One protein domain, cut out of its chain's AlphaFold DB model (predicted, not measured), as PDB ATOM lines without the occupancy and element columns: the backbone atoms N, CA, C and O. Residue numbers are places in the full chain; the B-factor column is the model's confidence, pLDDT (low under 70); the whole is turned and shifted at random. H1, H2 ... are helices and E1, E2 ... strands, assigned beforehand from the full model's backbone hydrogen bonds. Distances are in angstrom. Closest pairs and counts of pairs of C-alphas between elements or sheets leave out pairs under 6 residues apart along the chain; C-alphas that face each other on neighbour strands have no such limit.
ATOM      1  N   GLU A  28      16.900   0.103   2.739       89.75
ATOM      2  CA  GLU A  28      15.536  -0.238   3.122       89.75
ATOM      3  C   GLU A  28      15.108  -1.519   2.411       89.75
ATOM      4  O   GLU A  28      15.312  -1.698   1.209       89.75
ATOM      5  N   SER A  29      14.522  -2.428   3.169       90.75
ATOM      6  CA  SER A  29      14.020  -3.708   2.695       90.75
ATOM      7  C   SER A  29      12.719  -4.029   3.413       90.75
ATOM      8  O   SER A  29      12.302  -3.347   4.352       90.75
ATOM      9  N   SER A  30      12.019  -5.049   2.955       92.81
ATOM     10  CA  SER A  30      10.786  -5.500   3.580       92.81
ATOM     11  C   SER A  30      10.729  -7.014   3.601       92.81
ATOM     12  O   SER A  30      11.143  -7.668   2.648       92.81
ATOM     13  N   VAL A  31      10.243  -7.554   4.707       94.50
ATOM     14  CA  VAL A  31      10.064  -8.983   4.931       94.50
ATOM     15  C   VAL A  31       8.590  -9.312   4.790       94.50
ATOM     16  O   VAL A  31       7.761  -8.683   5.445       94.50
ATOM     17  N   TYR A  32       8.283 -10.316   3.978       94.50
ATOM     18  CA  TYR A  32       6.928 -10.820   3.785       94.50
ATOM     19  C   TYR A  32       6.922 -12.337   3.925       94.50
ATOM     20  O   TYR A  32       7.871 -13.007   3.513       94.50
ATOM     21  N   ASN A  33       5.850 -12.903   4.474       93.69
ATOM     22  CA  ASN A  33       5.710 -14.357   4.556       93.69
ATOM     23  C   ASN A  33       5.318 -14.960   3.202       93.69
ATOM     24  O   ASN A  33       5.691 -16.086   2.883       93.69
ATOM     25  N   ASN A  34       4.537 -14.224   2.412       93.50
ATOM     26  CA  ASN A  34       3.967 -14.673   1.143       93.50
ATOM     27  C   ASN A  34       3.646 -13.467   0.232       93.50
ATOM     28  O   ASN A  34       3.596 -12.330   0.715       93.50
ATOM     29  N   PRO A  35       3.452 -13.679  -1.083       94.19
ATOM     30  CA  PRO A  35       3.176 -12.581  -2.007       94.19
ATOM     31  C   PRO A  35       1.832 -11.885  -1.750       94.19
ATOM     32  O   PRO A  35       1.686 -10.723  -2.122       94.19
ATOM     33  N   GLN A  36       0.870 -12.538  -1.092       94.62
ATOM     34  CA  GLN A  36      -0.425 -11.947  -0.755       94.62
ATOM     35  C   GLN A  36      -0.268 -10.826   0.282       94.62
ATOM     36  O   GLN A  36      -0.740  -9.723   0.031       94.62
ATOM     37  N   GLU A  37       0.479 -11.055   1.367       93.75
ATOM     38  CA  GLU A  37       0.826 -10.031   2.376       93.75
ATOM     39  C   GLU A  37       1.560  -8.841   1.734       93.75
ATOM     40  O   GLU A  37       1.308  -7.673   2.029       93.75
ATOM     41  N   CYS A  38       2.453  -9.126   0.787       92.69
ATOM     42  CA  CYS A  38       3.132  -8.091   0.016       92.69
ATOM     43  C   CYS A  38       2.150  -7.264  -0.833       92.69
ATOM     44  O   CYS A  38       2.245  -6.034  -0.865       92.69
ATOM     45  N   SER A  39       1.182  -7.924  -1.479       93.69
ATOM     46  CA  SER A  39       0.210  -7.276  -2.369       93.69
ATOM     47  C   SER A  39      -0.795  -6.371  -1.651       93.69
ATOM     48  O   SER A  39      -1.425  -5.533  -2.287       93.69
ATOM     49  N   GLU A  40      -0.897  -6.459  -0.322       92.69
ATOM     50  CA  GLU A  40      -1.677  -5.504   0.479       92.69
ATOM     51  C   GLU A  40      -1.073  -4.089   0.447       92.69
ATOM     52  O   GLU A  40      -1.764  -3.105   0.701       92.69
ATOM     53  N   ASN A  41       0.221  -3.975   0.127       85.94
ATOM     54  CA  ASN A  41       0.981  -2.728   0.204       85.94
ATOM     55  C   ASN A  41       1.600  -2.297  -1.138       85.94
ATOM     56  O   ASN A  41       2.241  -1.241  -1.210       85.94
ATOM     57  N   MET A  42       1.490  -3.115  -2.195       88.31
ATOM     58  CA  MET A  42       2.050  -2.821  -3.519       88.31
ATOM     59  C   MET A  42       1.474  -3.696  -4.632       88.31
ATOM     60  O   MET A  42       0.637  -4.556  -4.396       88.31
ATOM     61  N   ASP A  43       1.957  -3.477  -5.855       90.75
ATOM     62  CA  ASP A  43       1.543  -4.238  -7.026       90.75
ATOM     63  C   ASP A  43       1.804  -5.751  -6.881       90.75
ATOM     64  O   ASP A  43       2.898  -6.195  -6.518       90.75
ATOM     65  N   ALA A  44       0.783  -6.550  -7.193       93.50
ATOM     66  CA  ALA A  44       0.831  -7.997  -7.035       93.50
ATOM     67  C   ALA A  44       1.824  -8.673  -7.995       93.50
ATOM     68  O   ALA A  44       2.396  -9.703  -7.639       93.50
ATOM     69  N   ALA A  45       2.055  -8.133  -9.197       91.31
ATOM     70  CA  ALA A  45       3.012  -8.720 -10.133       91.31
ATOM     71  C   ALA A  45       4.438  -8.616  -9.576       91.31
ATOM     72  O   ALA A  45       5.158  -9.614  -9.559       91.31
ATOM     73  N   ILE A  46       4.785  -7.460  -9.005       89.62
ATOM     74  CA  ILE A  46       6.062  -7.221  -8.316       89.62
ATOM     75  C   ILE A  46       6.254  -8.200  -7.148       89.62
ATOM     76  O   ILE A  46       7.310  -8.817  -7.019       89.62
ATOM     77  N   CYS A  47       5.223  -8.405  -6.325       92.88
ATOM     78  CA  CYS A  47       5.282  -9.351  -5.207       92.88
ATOM     79  C   CYS A  47       5.495 -10.798  -5.658       92.88
ATOM     80  O   CYS A  47       6.298 -11.522  -5.068       92.88
ATOM     81  N   ASN A  48       4.789 -11.223  -6.706       93.25
ATOM     82  CA  ASN A  48       4.925 -12.569  -7.254       93.25
ATOM     83  C   ASN A  48       6.306 -12.789  -7.882       93.25
ATOM     84  O   ASN A  48       6.889 -13.861  -7.722       93.25
ATOM     85  N   GLU A  49       6.845 -11.781  -8.565       92.12
ATOM     86  CA  GLU A  49       8.188 -11.830  -9.135       92.12
ATOM     87  C   GLU A  49       9.254 -11.934  -8.037       92.12
ATOM     88  O   GLU A  49      10.074 -12.852  -8.066       92.12
ATOM     89  N   ALA A  50       9.175 -11.086  -7.006       91.94
ATOM     90  CA  ALA A  50      10.082 -11.137  -5.862       91.94
ATOM     91  C   ALA A  50      10.005 -12.483  -5.127       91.94
ATOM     92  O   ALA A  50      11.030 -13.045  -4.733       91.94
ATOM     93  N   PHE A  51       8.804 -13.039  -4.963       93.81
ATOM     94  CA  PHE A  51       8.624 -14.351  -4.351       93.81
ATOM     95  C   PHE A  51       9.209 -15.478  -5.216       93.81
ATOM     96  O   PHE A  51       9.837 -16.406  -4.703       93.81
ATOM     97  N   LYS A  52       9.055 -15.406  -6.543       92.81
ATOM     98  CA  LYS A  52       9.667 -16.361  -7.476       92.81
ATOM     99  C   LYS A  52      11.191 -16.305  -7.416       92.81
ATOM    100  O   LYS A  52      11.837 -17.349  -7.373       92.81
ATOM    101  N   GLU A  53      11.766 -15.111  -7.369       90.75
ATOM    102  CA  GLU A  53      13.208 -14.930  -7.230       90.75
ATOM    103  C   GLU A  53      13.721 -15.482  -5.892       90.75
ATOM    104  O   GLU A  53      14.714 -16.210  -5.865       90.75
ATOM    105  N   ALA A  54      12.990 -15.260  -4.794       92.25
ATOM    106  CA  ALA A  54      13.311 -15.864  -3.504       92.25
ATOM    107  C   ALA A  54      13.279 -17.399  -3.553       92.25
ATOM    108  O   ALA A  54      14.132 -18.040  -2.946       92.25
ATOM    109  N   GLN A  55      12.336 -18.006  -4.280       91.56
ATOM    110  CA  GLN A  55      12.281 -19.465  -4.454       91.56
ATOM    111  C   GLN A  55      13.470 -19.993  -5.260       91.56
ATOM    112  O   GLN A  55      14.038 -21.030  -4.916       91.56
ATOM    113  N   ILE A  56      13.884 -19.265  -6.299       90.25
ATOM    114  CA  ILE A  56      15.091 -19.595  -7.062       90.25
ATOM    115  C   ILE A  56      16.323 -19.506  -6.153       90.25
ATOM    116  O   ILE A  56      17.133 -20.432  -6.136       90.25
ATOM    117  N   ALA A  57      16.436 -18.442  -5.353       88.62
ATOM    118  CA  ALA A  57      17.508 -18.284  -4.373       88.62
ATOM    119  C   ALA A  57      17.471 -19.376  -3.290       88.62
ATOM    120  O   ALA A  57      18.517 -19.866  -2.884       88.62
ATOM    121  N   ASN A  58      16.291 -19.816  -2.847       90.94
ATOM    122  CA  ASN A  58      16.153 -20.950  -1.929       90.94
ATOM    123  C   ASN A  58      16.747 -22.224  -2.545       90.94
ATOM    124  O   ASN A  58      17.613 -22.862  -1.956       90.94
ATOM    125  N   ALA A  59      16.349 -22.563  -3.771       87.88
ATOM    126  CA  ALA A  59      16.818 -23.776  -4.438       87.88
ATOM    127  C   ALA A  59      18.343 -23.799  -4.670       87.88
ATOM    128  O   ALA A  59      18.952 -24.872  -4.682       87.88
ATOM    129  N   THR A  60      18.967 -22.632  -4.864       85.69
ATOM    130  CA  THR A  60      20.394 -22.519  -5.206       85.69
ATOM    131  C   THR A  60      21.306 -22.182  -4.030       85.69
ATOM    132  O   THR A  60      22.468 -22.586  -4.057       85.69
ATOM    133  N   GLU A  61      20.808 -21.482  -3.009       87.88
ATOM    134  CA  GLU A  61      21.610 -20.918  -1.911       87.88
ATOM    135  C   GLU A  61      21.268 -21.517  -0.538       87.88
ATOM    136  O   GLU A  61      22.045 -21.334   0.401       87.88
ATOM    137  N   ALA A  62      20.143 -22.233  -0.384       89.06
ATOM    138  CA  ALA A  62      19.770 -22.817   0.904       89.06
ATOM    139  C   ALA A  62      20.860 -23.765   1.443       89.06
ATOM    140  O   ALA A  62      21.406 -24.577   0.683       89.06
ATOM    141  N   PRO A  63      21.159 -23.711   2.756       87.75
ATOM    142  CA  PRO A  63      22.067 -24.655   3.390       87.75
ATOM    143  C   PRO A  63      21.608 -26.102   3.186       87.75
ATOM    144  O   PRO A  63      20.445 -26.438   3.419       87.75
ATOM    145  N   LYS A  64      22.542 -26.961   2.772       89.19
ATOM    146  CA  LYS A  64      22.296 -28.388   2.551       89.19
ATOM    147  C   LYS A  64      22.890 -29.203   3.695       89.19
ATOM    148  O   LYS A  64      24.078 -29.101   3.998       89.19
ATOM    149  N   TYR A  65      22.060 -30.038   4.304       88.81
ATOM    150  CA  TYR A  65      22.402 -30.905   5.425       88.81
ATOM    151  C   TYR A  65      22.294 -32.375   5.021       88.81
ATOM    152  O   TYR A  65      21.419 -32.759   4.244       88.81
ATOM    153  N   SER A  66      23.158 -33.225   5.580       89.12
ATOM    154  CA  SER A  66      23.130 -34.668   5.300       89.12
ATOM    155  C   SER A  66      22.045 -35.406   6.087       89.12
ATOM    156  O   SER A  66      21.624 -36.489   5.694       89.12
ATOM    157  N   THR A  67      21.573 -34.825   7.193       89.88
ATOM    158  CA  THR A  67      20.528 -35.407   8.045       89.88
ATOM    159  C   THR A  67      19.540 -34.344   8.509       89.88
ATOM    160  O   THR A  67      19.919 -33.193   8.737       89.88
ATOM    161  N   VAL A  68      18.286 -34.749   8.732       91.69
ATOM    162  CA  VAL A  68      17.244 -33.877   9.298       91.69
ATOM    163  C   VAL A  68      17.677 -33.280  10.638       91.69
ATOM    164  O   VAL A  68      17.550 -32.081  10.845       91.69
ATOM    165  N   LYS A  69      18.318 -34.081  11.500       92.38
ATOM    166  CA  LYS A  69      18.783 -33.650  12.825       92.38
ATOM    167  C   LYS A  69      19.754 -32.470  12.752       92.38
ATOM    168  O   LYS A  69      19.669 -31.568  13.577       92.38
ATOM    169  N   GLN A  70      20.679 -32.460  11.788       90.62
ATOM    170  CA  GLN A  70      21.608 -31.337  11.619       90.62
ATOM    171  C   GLN A  70      20.882 -30.057  11.205       90.62
ATOM    172  O   GLN A  70      21.181 -28.993  11.739       90.62
ATOM    173  N   CYS A  71      19.910 -30.172  10.301       92.38
ATOM    174  CA  CYS A  71      19.086 -29.042   9.898       92.38
ATOM    175  C   CYS A  71      18.250 -28.514  11.078       92.38
ATOM    176  O   CYS A  71      18.251 -27.316  11.354       92.38
ATOM    177  N   GLU A  72      17.601 -29.396  11.840       93.50
ATOM    178  CA  GLU A  72      16.726 -29.008  12.953       93.50
ATOM    179  C   GLU A  72      17.482 -28.389  14.134       93.50
ATOM    180  O   GLU A  72      16.959 -27.486  14.785       93.50
ATOM    181  N   ILE A  73      18.727 -28.809  14.387       92.44
ATOM    182  CA  ILE A  73      19.606 -28.151  15.370       92.44
ATOM    183  C   ILE A  73      19.813 -26.675  15.013       92.44
ATOM    184  O   ILE A  73      19.954 -25.838  15.901       92.44
ATOM    185  N   GLU A  74      19.841 -26.344  13.723       88.94
ATOM    186  CA  GLU A  74      20.120 -24.991  13.256       88.94
ATOM    187  C   GLU A  74      18.866 -24.144  13.034       88.94
ATOM    188  O   GLU A  74      18.887 -22.940  13.306       88.94
ATOM    189  N   HIS A  75      17.795 -24.758  12.543       92.25
ATOM    190  CA  HIS A  75      16.600 -24.063  12.065       92.25
ATOM    191  C   HIS A  75      15.354 -24.315  12.918       92.25
ATOM    192  O   HIS A  75      14.395 -23.546  12.837       92.25
ATOM    193  N   GLY A  76      15.389 -25.327  13.785       92.56
ATOM    194  CA  GLY A  76      14.288 -25.742  14.647       92.56
ATOM    195  C   GLY A  76      13.644 -27.053  14.197       92.56
ATOM    196  O   GLY A  76      13.683 -27.423  13.023       92.56
ATOM    197  N   VAL A  77      13.034 -27.755  15.153       93.50
ATOM    198  CA  VAL A  77      12.327 -29.023  14.915       93.50
ATOM    199  C   VAL A  77      11.154 -28.802  13.960       93.50
ATOM    200  O   VAL A  77      10.387 -27.851  14.124       93.50
ATOM    201  N   GLY A  78      11.019 -29.669  12.955       92.50
ATOM    202  CA  GLY A  78       9.955 -29.585  11.957       92.50
ATOM    203  C   GLY A  78      10.071 -28.388  11.008       92.50
ATOM    204  O   GLY A  78       9.079 -28.013  10.390       92.50
ATOM    205  N   LYS A  79      11.252 -27.761  10.902       92.94
ATOM    206  CA  LYS A  79      11.533 -26.631   9.990       92.94
ATOM    207  C   LYS A  79      12.424 -27.012   8.809       92.94
ATOM    208  O   LYS A  79      13.013 -26.144   8.170       92.94
ATOM    209  N   CYS A  80      12.513 -28.304   8.518       93.31
ATOM    210  CA  CYS A  80      13.403 -28.866   7.514       93.31
ATOM    211  C   CYS A  80      12.630 -29.764   6.555       93.31
ATOM    212  O   CYS A  80      11.794 -30.556   6.982       93.31
ATOM    213  N   GLU A  81      12.949 -29.659   5.272       91.94
ATOM    214  CA  GLU A  81      12.380 -30.461   4.196       91.94
ATOM    215  C   GLU A  81      13.468 -31.291   3.507       91.94
ATOM    216  O   GLU A  81      14.637 -30.899   3.450       91.94
ATOM    217  N   GLN A  82      13.091 -32.471   3.013       90.44
ATOM    218  CA  GLN A  82      13.982 -33.319   2.231       90.44
ATOM    219  C   GLN A  82      13.844 -32.954   0.755       90.44
ATOM    220  O   GLN A  82      12.748 -32.990   0.203       90.44
ATOM    221  N   ASN A  83      14.965 -32.666   0.108       86.25
ATOM    222  CA  ASN A  83      15.029 -32.438  -1.324       86.25
ATOM    223  C   ASN A  83      15.906 -33.519  -1.968       86.25
ATOM    224  O   ASN A  83      17.032 -33.781  -1.535       86.25
ATOM    225  N   ALA A  84      15.354 -34.198  -2.971       77.94
ATOM    226  CA  ALA A  84      16.028 -35.256  -3.706       77.94
ATOM    227  C   ALA A  84      16.461 -34.719  -5.072       77.94
ATOM    228  O   ALA A  84      15.630 -34.323  -5.886       77.94
ATOM    229  N   GLN A  85      17.766 -34.735  -5.338       72.31
ATOM    230  CA  GLN A  85      18.333 -34.352  -6.631       72.31
ATOM    231  C   GLN A  85      19.172 -35.516  -7.175       72.31
ATOM    232  O   GLN A  85      19.649 -36.340  -6.397       72.31
ATOM    233  N   SER A  86      19.336 -35.624  -8.500       54.28
ATOM    234  CA  SER A  86      20.108 -36.700  -9.149       54.28
ATOM    235  C   SER A  86      21.543 -36.767  -8.607       54.28
ATOM    236  O   SER A  86      22.420 -36.053  -9.082       54.28
ATOM    237  N   GLY A  87      21.768 -37.586  -7.579       63.94
ATOM    238  CA  GLY A  87      23.031 -37.663  -6.836       63.94
ATOM    239  C   GLY A  87      22.883 -37.847  -5.320       63.94
ATOM    240  O   GLY A  87      23.864 -38.191  -4.667       63.94
ATOM    241  N   GLY A  88      21.685 -37.669  -4.750       76.75
ATOM    242  CA  GLY A  88      21.403 -37.935  -3.337       76.75
ATOM    243  C   GLY A  88      20.206 -37.151  -2.797       76.75
ATOM    244  O   GLY A  88      19.687 -36.243  -3.444       76.75
ATOM    245  N   SER A  89      19.774 -37.490  -1.583       84.44
ATOM    246  CA  SER A  89      18.794 -36.697  -0.838       84.44
ATOM    247  C   SER A  89      19.496 -35.853   0.218       84.44
ATOM    248  O   SER A  89      20.289 -36.389   0.992       84.44
ATOM    249  N   PHE A  90      19.185 -34.564   0.274       89.38
ATOM    250  CA  PHE A  90      19.679 -33.640   1.290       89.38
ATOM    251  C   PHE A  90      18.507 -32.995   2.024       89.38
ATOM    252  O   PHE A  90      17.385 -32.956   1.525       89.38
ATOM    253  N   PHE A  91      18.771 -32.498   3.224       91.25
ATOM    254  CA  PHE A  91      17.806 -31.740   4.006       91.25
ATOM    255  C   PHE A  91      18.136 -30.260   3.895       91.25
ATOM    256  O   PHE A  91      19.302 -29.877   3.969       91.25
ATOM    257  N   MET A  92      17.119 -29.437   3.717       91.56
ATOM    258  CA  MET A  92      17.244 -27.989   3.627       91.56
ATOM    259  C   MET A  92      16.177 -27.330   4.504       91.56
ATOM    260  O   MET A  92      15.139 -27.941   4.767       91.56
ATOM    261  N   PRO A  93      16.434 -26.126   5.030       92.38
ATOM    262  CA  PRO A  93      15.445 -25.417   5.821       92.38
ATOM    263  C   PRO A  93      14.277 -24.963   4.949       92.38
ATOM    264  O   PRO A  93      14.475 -24.488   3.832       92.38
ATOM    265  N   MET A  94      13.065 -25.050   5.491       92.62
ATOM    266  CA  MET A  94      11.886 -24.516   4.820       92.62
ATOM    267  C   MET A  94      11.952 -22.990   4.775       92.62
ATOM    268  O   MET A  94      12.216 -22.335   5.790       92.62
ATOM    269  N   MET A  95      11.663 -22.420   3.607       92.62
ATOM    270  CA  MET A  95      11.482 -20.978   3.467       92.62
ATOM    271  C   MET A  95      10.265 -20.542   4.297       92.62
ATOM    272  O   MET A  95       9.155 -21.029   4.093       92.62
ATOM    273  N   MET A  96      10.472 -19.609   5.225       92.44
ATOM    274  CA  MET A  96       9.414 -19.043   6.073       92.44
ATOM    275  C   MET A  96       8.943 -17.660   5.634       92.44
ATOM    276  O   MET A  96       7.977 -17.134   6.172       92.44
ATOM    277  N   GLY A  97       9.608 -17.095   4.636       94.06
ATOM    278  CA  GLY A  97       9.248 -15.846   3.999       94.06
ATOM    279  C   GLY A  97      10.349 -15.417   3.046       94.06
ATOM    280  O   GLY A  97      11.300 -16.162   2.782       94.06
ATOM    281  N   TYR A  98      10.249 -14.191   2.564       94.19
ATOM    282  CA  TYR A  98      11.256 -13.595   1.712       94.19
ATOM    283  C   TYR A  98      11.544 -12.157   2.119       94.19
ATOM    284  O   TYR A  98      10.685 -11.414   2.595       94.19
ATOM    285  N   LEU A  99      12.803 -11.790   1.939       94.06
ATOM    286  CA  LEU A  99      13.318 -10.449   2.091       94.06
ATOM    287  C   LEU A  99      13.365  -9.813   0.710       94.06
ATOM    288  O   LEU A  99      14.046 -10.328  -0.171       94.06
ATOM    289  N   MET A 100      12.689  -8.687   0.540       92.12
ATOM    290  CA  MET A 100      12.661  -7.928  -0.699       92.12
ATOM    291  C   MET A 100      13.320  -6.567  -0.493       92.12
ATOM    292  O   MET A 100      12.947  -5.810   0.406       92.12
ATOM    293  N   SER A 101      14.293  -6.246  -1.338       89.31
ATOM    294  CA  SER A 101      14.950  -4.942  -1.353       89.31
ATOM    295  C   SER A 101      14.012  -3.856  -1.884       89.31
ATOM    296  O   SER A 101      13.264  -4.077  -2.836       89.31
ATOM    297  N   SER A 102      14.094  -2.640  -1.340       82.88
ATOM    298  CA  SER A 102      13.455  -1.460  -1.951       82.88
ATOM    299  C   SER A 102      13.940  -1.201  -3.384       82.88
ATOM    300  O   SER A 102      13.170  -0.700  -4.206       82.88
ATOM    301  N   ALA A 103      15.167  -1.625  -3.717       76.06
ATOM    302  CA  ALA A 103      15.726  -1.537  -5.065       76.06
ATOM    303  C   ALA A 103      14.977  -2.407  -6.092       76.06
ATOM    304  O   ALA A 103      15.033  -2.111  -7.286       76.06
ATOM    305  N   PHE A 104      14.208  -3.409  -5.640       73.12
ATOM    306  CA  PHE A 104      13.362  -4.244  -6.498       73.12
ATOM    307  C   PHE A 104      12.385  -3.394  -7.334       73.12
ATOM    308  O   PHE A 104      12.142  -3.676  -8.502       73.12
ATOM    309  N   ARG A 105      11.881  -2.283  -6.770       63.31
ATOM    310  CA  ARG A 105      10.931  -1.376  -7.446       63.31
ATOM    311  C   ARG A 105      11.555  -0.532  -8.563       63.31
ATOM    312  O   ARG A 105      10.822   0.080  -9.330       63.31
ATOM    313  N   GLY A 106      12.885  -0.463  -8.633       60.41
ATOM    314  CA  GLY A 106      13.617   0.389  -9.573       60.41
ATOM    315  C   GLY A 106      14.084  -0.309 -10.851       60.41
ATOM    316  O   GLY A 106      14.769   0.325 -11.647       60.41
ATOM    317  N   GLY A 107      13.784  -1.602 -11.044       55.12
ATOM    318  CA  GLY A 107      14.226  -2.356 -12.227       55.12
ATOM    319  C   GLY A 107      15.748  -2.531 -12.336       55.12
ATOM    320  O   GLY A 107      16.257  -2.898 -13.394       55.12
ATOM    321  N   ALA A 108      16.493  -2.264 -11.259       53.31
ATOM    322  CA  ALA A 108      17.928  -2.496 -11.214       53.31
ATOM    323  C   ALA A 108      18.177  -4.011 -11.175       53.31
ATOM    324  O   ALA A 108      17.935  -4.662 -10.158       53.31
ATOM    325  N   GLY A 109      18.618  -4.576 -12.302       50.72
ATOM    326  CA  GLY A 109      18.909  -6.004 -12.431       50.72
ATOM    327  C   GLY A 109      19.865  -6.493 -11.340       50.72
ATOM    328  O   GLY A 109      20.951  -5.944 -11.163       50.72
ATOM    329  N   GLY A 110      19.449  -7.517 -10.596       61.34
ATOM    330  CA  GLY A 110      20.196  -8.095  -9.481       61.34
ATOM    331  C   GLY A 110      19.330  -9.033  -8.638       61.34
ATOM    332  O   GLY A 110      18.116  -9.073  -8.817       61.34
ATOM    333  N   ASN A 111      19.965  -9.774  -7.720       68.44
ATOM    334  CA  ASN A 111      19.278 -10.630  -6.748       68.44
ATOM    335  C   ASN A 111      18.650  -9.769  -5.637       68.44
ATOM    336  O   ASN A 111      19.215  -9.634  -4.554       68.44
ATOM    337  N   ASN A 112      17.529  -9.120  -5.921       84.38
ATOM    338  CA  ASN A 112      16.839  -8.183  -5.041       84.38
ATOM    339  C   ASN A 112      15.882  -8.867  -4.053       84.38
ATOM    340  O   ASN A 112      15.279  -8.187  -3.216       84.38
ATOM    341  N   SER A 113      15.741 -10.191  -4.137       90.00
ATOM    342  CA  SER A 113      14.918 -10.985  -3.233       90.00
ATOM    343  C   SER A 113      15.665 -12.204  -2.691       90.00
ATOM    344  O   SER A 113      16.400 -12.882  -3.410       90.00
ATOM    345  N   LYS A 114      15.489 -12.501  -1.400       92.94
ATOM    346  CA  LYS A 114      16.144 -13.628  -0.720       92.94
ATOM    347  C   LYS A 114      15.173 -14.423   0.132       92.94
ATOM    348  O   LYS A 114      14.332 -13.858   0.821       92.94
ATOM    349  N   ALA A 115      15.348 -15.739   0.132       93.75
ATOM    350  CA  ALA A 115      14.652 -16.642   1.037       93.75
ATOM    351  C   ALA A 115      15.073 -16.410   2.495       93.75
ATOM    352  O   ALA A 115      16.252 -16.171   2.784       93.75
ATOM    353  N   LEU A 116      14.109 -16.518   3.406       94.38
ATOM    354  CA  LEU A 116      14.309 -16.405   4.843       94.38
ATOM    355  C   LEU A 116      13.962 -17.711   5.554       94.38
ATOM    356  O   LEU A 116      12.962 -18.351   5.240       94.38
ATOM    357  N   TYR A 117      14.758 -18.060   6.559       93.44
ATOM    358  CA  TYR A 117      14.633 -19.293   7.335       93.44
ATOM    359  C   TYR A 117      14.568 -18.984   8.826       93.44
ATOM    360  O   TYR A 117      15.177 -18.019   9.289       93.44
ATOM    361  N   SER A 118      13.881 -19.821   9.602       92.12
ATOM    362  CA  SER A 118      13.934 -19.735  11.064       92.12
ATOM    363  C   SER A 118      15.307 -20.144  11.593       92.12
ATOM    364  O   SER A 118      16.036 -20.908  10.957       92.12
ATOM    365  N   ARG A 119      15.657 -19.658  12.784       89.75
ATOM    366  CA  ARG A 119      16.849 -20.080  13.523       89.75
ATOM    367  C   ARG A 119      16.412 -20.739  14.828       89.75
ATOM    368  O   ARG A 119      15.580 -20.193  15.547       89.75
ATOM    369  N   ALA A 120      16.983 -21.896  15.151       88.38
ATOM    370  CA  ALA A 120      16.703 -22.579  16.409       88.38
ATOM    371  C   ALA A 120      16.987 -21.650  17.604       88.38
ATOM    372  O   ALA A 120      18.050 -21.032  17.683       88.38
ATOM    373  N   GLY A 121      16.023 -21.539  18.521       85.50
ATOM    374  CA  GLY A 121      16.133 -20.692  19.715       85.50
ATOM    375  C   GLY A 121      15.968 -19.187  19.473       85.50
ATOM    376  O   GLY A 121      16.220 -18.409  20.388       85.50
ATOM    377  N   SER A 122      15.548 -18.761  18.278       86.44
ATOM    378  CA  SER A 122      15.294 -17.354  17.957       86.44
ATOM    379  C   SER A 122      13.944 -17.179  17.266       86.44
ATOM    380  O   SER A 122      13.531 -18.011  16.462       86.44
ATOM    381  N   SER A 123      13.268 -16.066  17.551       86.50
ATOM    382  CA  SER A 123      12.087 -15.615  16.804       86.50
ATOM    383  C   SER A 123      12.445 -14.931  15.482       86.50
ATOM    384  O   SER A 123      11.557 -14.596  14.703       86.50
ATOM    385  N   ASN A 124      13.733 -14.679  15.240       90.00
ATOM    386  CA  ASN A 124      14.200 -13.980  14.052       90.00
ATOM    387  C   ASN A 124      14.335 -14.937  12.870       90.00
ATOM    388  O   ASN A 124      14.697 -16.109  13.018       90.00
ATOM    389  N   LEU A 125      14.113 -14.390  11.683       91.81
ATOM    390  CA  LEU A 125      14.394 -15.064  10.429       91.81
ATOM    391  C   LEU A 125      15.801 -14.704   9.958       91.81
ATOM    392  O   LEU A 125      16.390 -13.721  10.404       91.81
ATOM    393  N   SER A 126      16.399 -15.509   9.092       91.75
ATOM    394  CA  SER A 126      17.722 -15.228   8.535       91.75
ATOM    395  C   SER A 126      17.835 -15.676   7.088       91.75
ATOM    396  O   SER A 126      17.257 -16.691   6.708       91.75
ATOM    397  N   THR A 127      18.594 -14.933   6.286       91.69
ATOM    398  CA  THR A 127      18.953 -15.350   4.925       91.69
ATOM    399  C   THR A 127      19.953 -16.510   4.962       91.69
ATOM    400  O   THR A 127      20.592 -16.762   5.988       91.69
ATOM    401  N   ALA A 128      20.153 -17.196   3.831       87.44
ATOM    402  CA  ALA A 128      21.184 -18.237   3.709       87.44
ATOM    403  C   ALA A 128      22.597 -17.713   4.041       87.44
ATOM    404  O   ALA A 128      23.405 -18.423   4.637       87.44
ATOM    405  N   GLY A 129      22.864 -16.442   3.718       83.44
ATOM    406  CA  GLY A 129      24.106 -15.738   4.049       83.44
ATOM    407  C   GLY A 129      24.253 -15.351   5.525       83.44
ATOM    408  O   GLY A 129      25.269 -14.773   5.902       83.44
ATOM    409  N   GLY A 130      23.266 -15.651   6.375       86.44
ATOM    410  CA  GLY A 130      23.319 -15.394   7.816       86.44
ATOM    411  C   GLY A 130      22.920 -13.979   8.235       86.44
ATOM    412  O   GLY A 130      23.159 -13.602   9.379       86.44
ATOM    413  N   THR A 131      22.301 -13.189   7.350       88.62
ATOM    414  CA  THR A 131      21.729 -11.895   7.750       88.62
ATOM    415  C   THR A 131      20.419 -12.136   8.481       88.62
ATOM    416  O   THR A 131      19.473 -12.642   7.878       88.62
ATOM    417  N   SER A 132      20.358 -11.783   9.763       89.50
ATOM    418  CA  SER A 132      19.143 -11.916  10.565       89.50
ATOM    419  C   SER A 132      18.228 -10.704  10.428       89.50
ATOM    420  O   SER A 132      18.677  -9.562  10.460       89.50
ATOM    421  N   VAL A 133      16.928 -10.967  10.330       90.50
ATOM    422  CA  VAL A 133      15.855  -9.973  10.301       90.50
ATOM    423  C   VAL A 133      14.815 -10.326  11.361       90.50
ATOM    424  O   VAL A 133      14.503 -11.497  11.587       90.50
ATOM    425  N   SER A 134      14.312  -9.311  12.055       87.19
ATOM    426  CA  SER A 134      13.318  -9.476  13.115       87.19
ATOM    427  C   SER A 134      11.920  -9.240  12.556       87.19
ATOM    428  O   SER A 134      11.640  -8.145  12.078       87.19
ATOM    429  N   GLY A 135      11.045 -10.238  12.685       83.44
ATOM    430  CA  GLY A 135       9.636 -10.130  12.308       83.44
ATOM    431  C   GLY A 135       9.389  -9.902  10.814       83.44
ATOM    432  O   GLY A 135      10.268 -10.106   9.974       83.44
ATOM    433  N   THR A 136       8.158  -9.502  10.504       86.88
ATOM    434  CA  THR A 136       7.702  -9.129   9.160       86.88
ATOM    435  C   THR A 136       7.582  -7.610   9.045       86.88
ATOM    436  O   THR A 136       7.532  -6.893  10.047       86.88
ATOM    437  N   GLY A 137       7.561  -7.099   7.815       88.94
ATOM    438  CA  GLY A 137       7.475  -5.669   7.532       88.94
ATOM    439  C   GLY A 137       8.821  -5.016   7.216       88.94
ATOM    440  O   GLY A 137       9.767  -5.661   6.759       88.94
ATOM    441  N   LYS A 138       8.888  -3.690   7.378       89.88
ATOM    442  CA  LYS A 138      10.044  -2.883   6.958       89.88
ATOM    443  C   LYS A 138      11.258  -3.155   7.842       89.88
ATOM    444  O   LYS A 138      11.168  -3.117   9.063       89.88
ATOM    445  N   THR A 139      12.407  -3.351   7.213       91.19
ATOM    446  CA  THR A 139      13.690  -3.556   7.884       91.19
ATOM    447  C   THR A 139      14.806  -2.837   7.134       91.19
ATOM    448  O   THR A 139      14.633  -2.404   5.993       91.19
ATOM    449  N   LYS A 140      15.959  -2.696   7.779       89.50
ATOM    450  CA  LYS A 140      17.183  -2.187   7.169       89.50
ATOM    451  C   LYS A 140      18.232  -3.281   7.242       89.50
ATOM    452  O   LYS A 140      18.466  -3.839   8.311       89.50
ATOM    453  N   VAL A 141      18.815  -3.608   6.100       89.25
ATOM    454  CA  VAL A 141      19.862  -4.626   5.990       89.25
ATOM    455  C   VAL A 141      20.980  -4.097   5.113       89.25
ATOM    456  O   VAL A 141      20.744  -3.278   4.223       89.25
ATOM    457  N   SER A 142      22.192  -4.598   5.318       88.19
ATOM    458  CA  SER A 142      23.291  -4.267   4.425       88.19
ATOM    459  C   SER A 142      23.050  -4.876   3.033       88.19
ATOM    460  O   SER A 142      22.467  -5.959   2.919       88.19
ATOM    461  N   PRO A 143      23.538  -4.245   1.952       85.62
ATOM    462  CA  PRO A 143      23.503  -4.809   0.601       85.62
ATOM    463  C   PRO A 143      24.092  -6.227   0.506       85.62
ATOM    464  O   PRO A 143      23.688  -7.016  -0.347       85.62
ATOM    465  N   SER A 144      25.014  -6.586   1.406       84.69
ATOM    466  CA  SER A 144      25.554  -7.945   1.514       84.69
ATOM    467  C   SER A 144      24.499  -9.020   1.774       84.69
ATOM    468  O   SER A 144      24.712 -10.160   1.370       84.69
ATOM    469  N   ALA A 145      23.351  -8.677   2.366       86.44
ATOM    470  CA  ALA A 145      22.242  -9.606   2.581       86.44
ATOM    471  C   ALA A 145      21.692 -10.199   1.273       86.44
ATOM    472  O   ALA A 145      21.150 -11.303   1.277       86.44
ATOM    473  N   PHE A 146      21.859  -9.471   0.166       86.94
ATOM    474  CA  PHE A 146      21.371  -9.809  -1.169       86.94
ATOM    475  C   PHE A 146      22.446 -10.437  -2.071       86.94
ATOM    476  O   PHE A 146      22.151 -10.902  -3.175       86.94
ATOM    477  N   LYS A 147      23.702 -10.520  -1.609       83.94
ATOM    478  CA  LYS A 147      24.764 -11.219  -2.346       83.94
ATOM    479  C   LYS A 147      24.442 -12.712  -2.418       83.94
ATOM    480  O   LYS A 147      23.931 -13.301  -1.465       83.94
TER     481      LYS A 147
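AT A GLANCE: This is residues 28 to 147 of the 169 residues of an uncharacterized protein of Gammaproteobacteria bacterium (UniProt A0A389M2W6). A curled sheet of five strands, like part of a barrel, has the long helix H2 packed across it, and a smaller head, the hairpin E2 and E3 with H3 packed on it, lies at one end of the longest axis. The short helix H1 packs on H2 and lies over E1. The printed part has 120 residues, with five named helices and seven named strands in the order E1 H1 H2 H3 E2 E3 E4 H4 E5 E6 E7 H5; the large sheet runs E6 E5 E4 E1 E7, antiparallel throughout, and the class is mixed, helices and strands. The whole is compact, with a radius of gyration of the C-alphas of 14.2 A and spans of 40 by 33 by 26 A.

IN THESE COORDINATES: The large sheet holds E6, residues 125 to 127; E5, residues 113 to 118, 16.8 A long; E4, residues 97 to 101; E1, residues 28 to 32, beginning at C-alpha 28 (15.536, -0.238, 3.122); and E7, residues 137 to 141. H2, residues 44 to 61, is 25.0 A long and begins at C-alpha 44 (0.831, -7.997, -7.035). The other helices are H1, residues 35 to 39; H3, residues 68 to 75; H4, residues 102 to 106; and H5, residues 143 to 146, ending at C-alpha 146 (21.371, -9.809, -1.169). E2, residues 80 to 85, and E3, residues 88 to 93, measure 16.0 and 16.6 A.

HOW THE PARTS SIT: The large sheet is strongly twisted. N 117 and O 126 are 2.9 A apart in the hairpin E5 and E6, N 114 and O 99 2.9 A between E5 and E4, N 30 and O 100 2.8 A between E4 and E1, and N 29 and O 139 2.8 A between E1 and E7. H2 and this sheet make two layers, a helix on one face of a sheet, at a height over the sheet of 8.1 A; H2 runs across the strands, at 70 degrees to E4 on the local plane. H2 comes closest to E5 at the C-alphas of Ala 54 and Lys 114, 4.6 A. H1 touches H2, by residues 44 to 51 of H2 alone, closest at the C-alphas of Pro 35 and Cys 47, 5.0 A. H4 and H5 only graze the sheet. In the hairpin E2 and E3, N 83 and O 90 are 2.8 A apart; the closest C-alphas of H3 and E3 are Val 68 and Phe 91, 5.7 A. H3 only grazes the large sheet, with residues 72 to 75, and is apart from H2. In H1 and H2 every O i to N i+4 pair is within hydrogen-bond range; H3 has 3 of 4, H4 has 0 of 1 but 2 of 2 O i to N i+3 pairs, and H5 is too short for an i+4 pair.

THE WHOLE: The C-alphas of Asn 41 and Gly 87, the two farthest apart, are 41.9 A from each other. The printed part has no cut, and no link is long. The mean pLDDT of the printed part is 87.4; residues 86 to 87 and 105 to 111 are under 70.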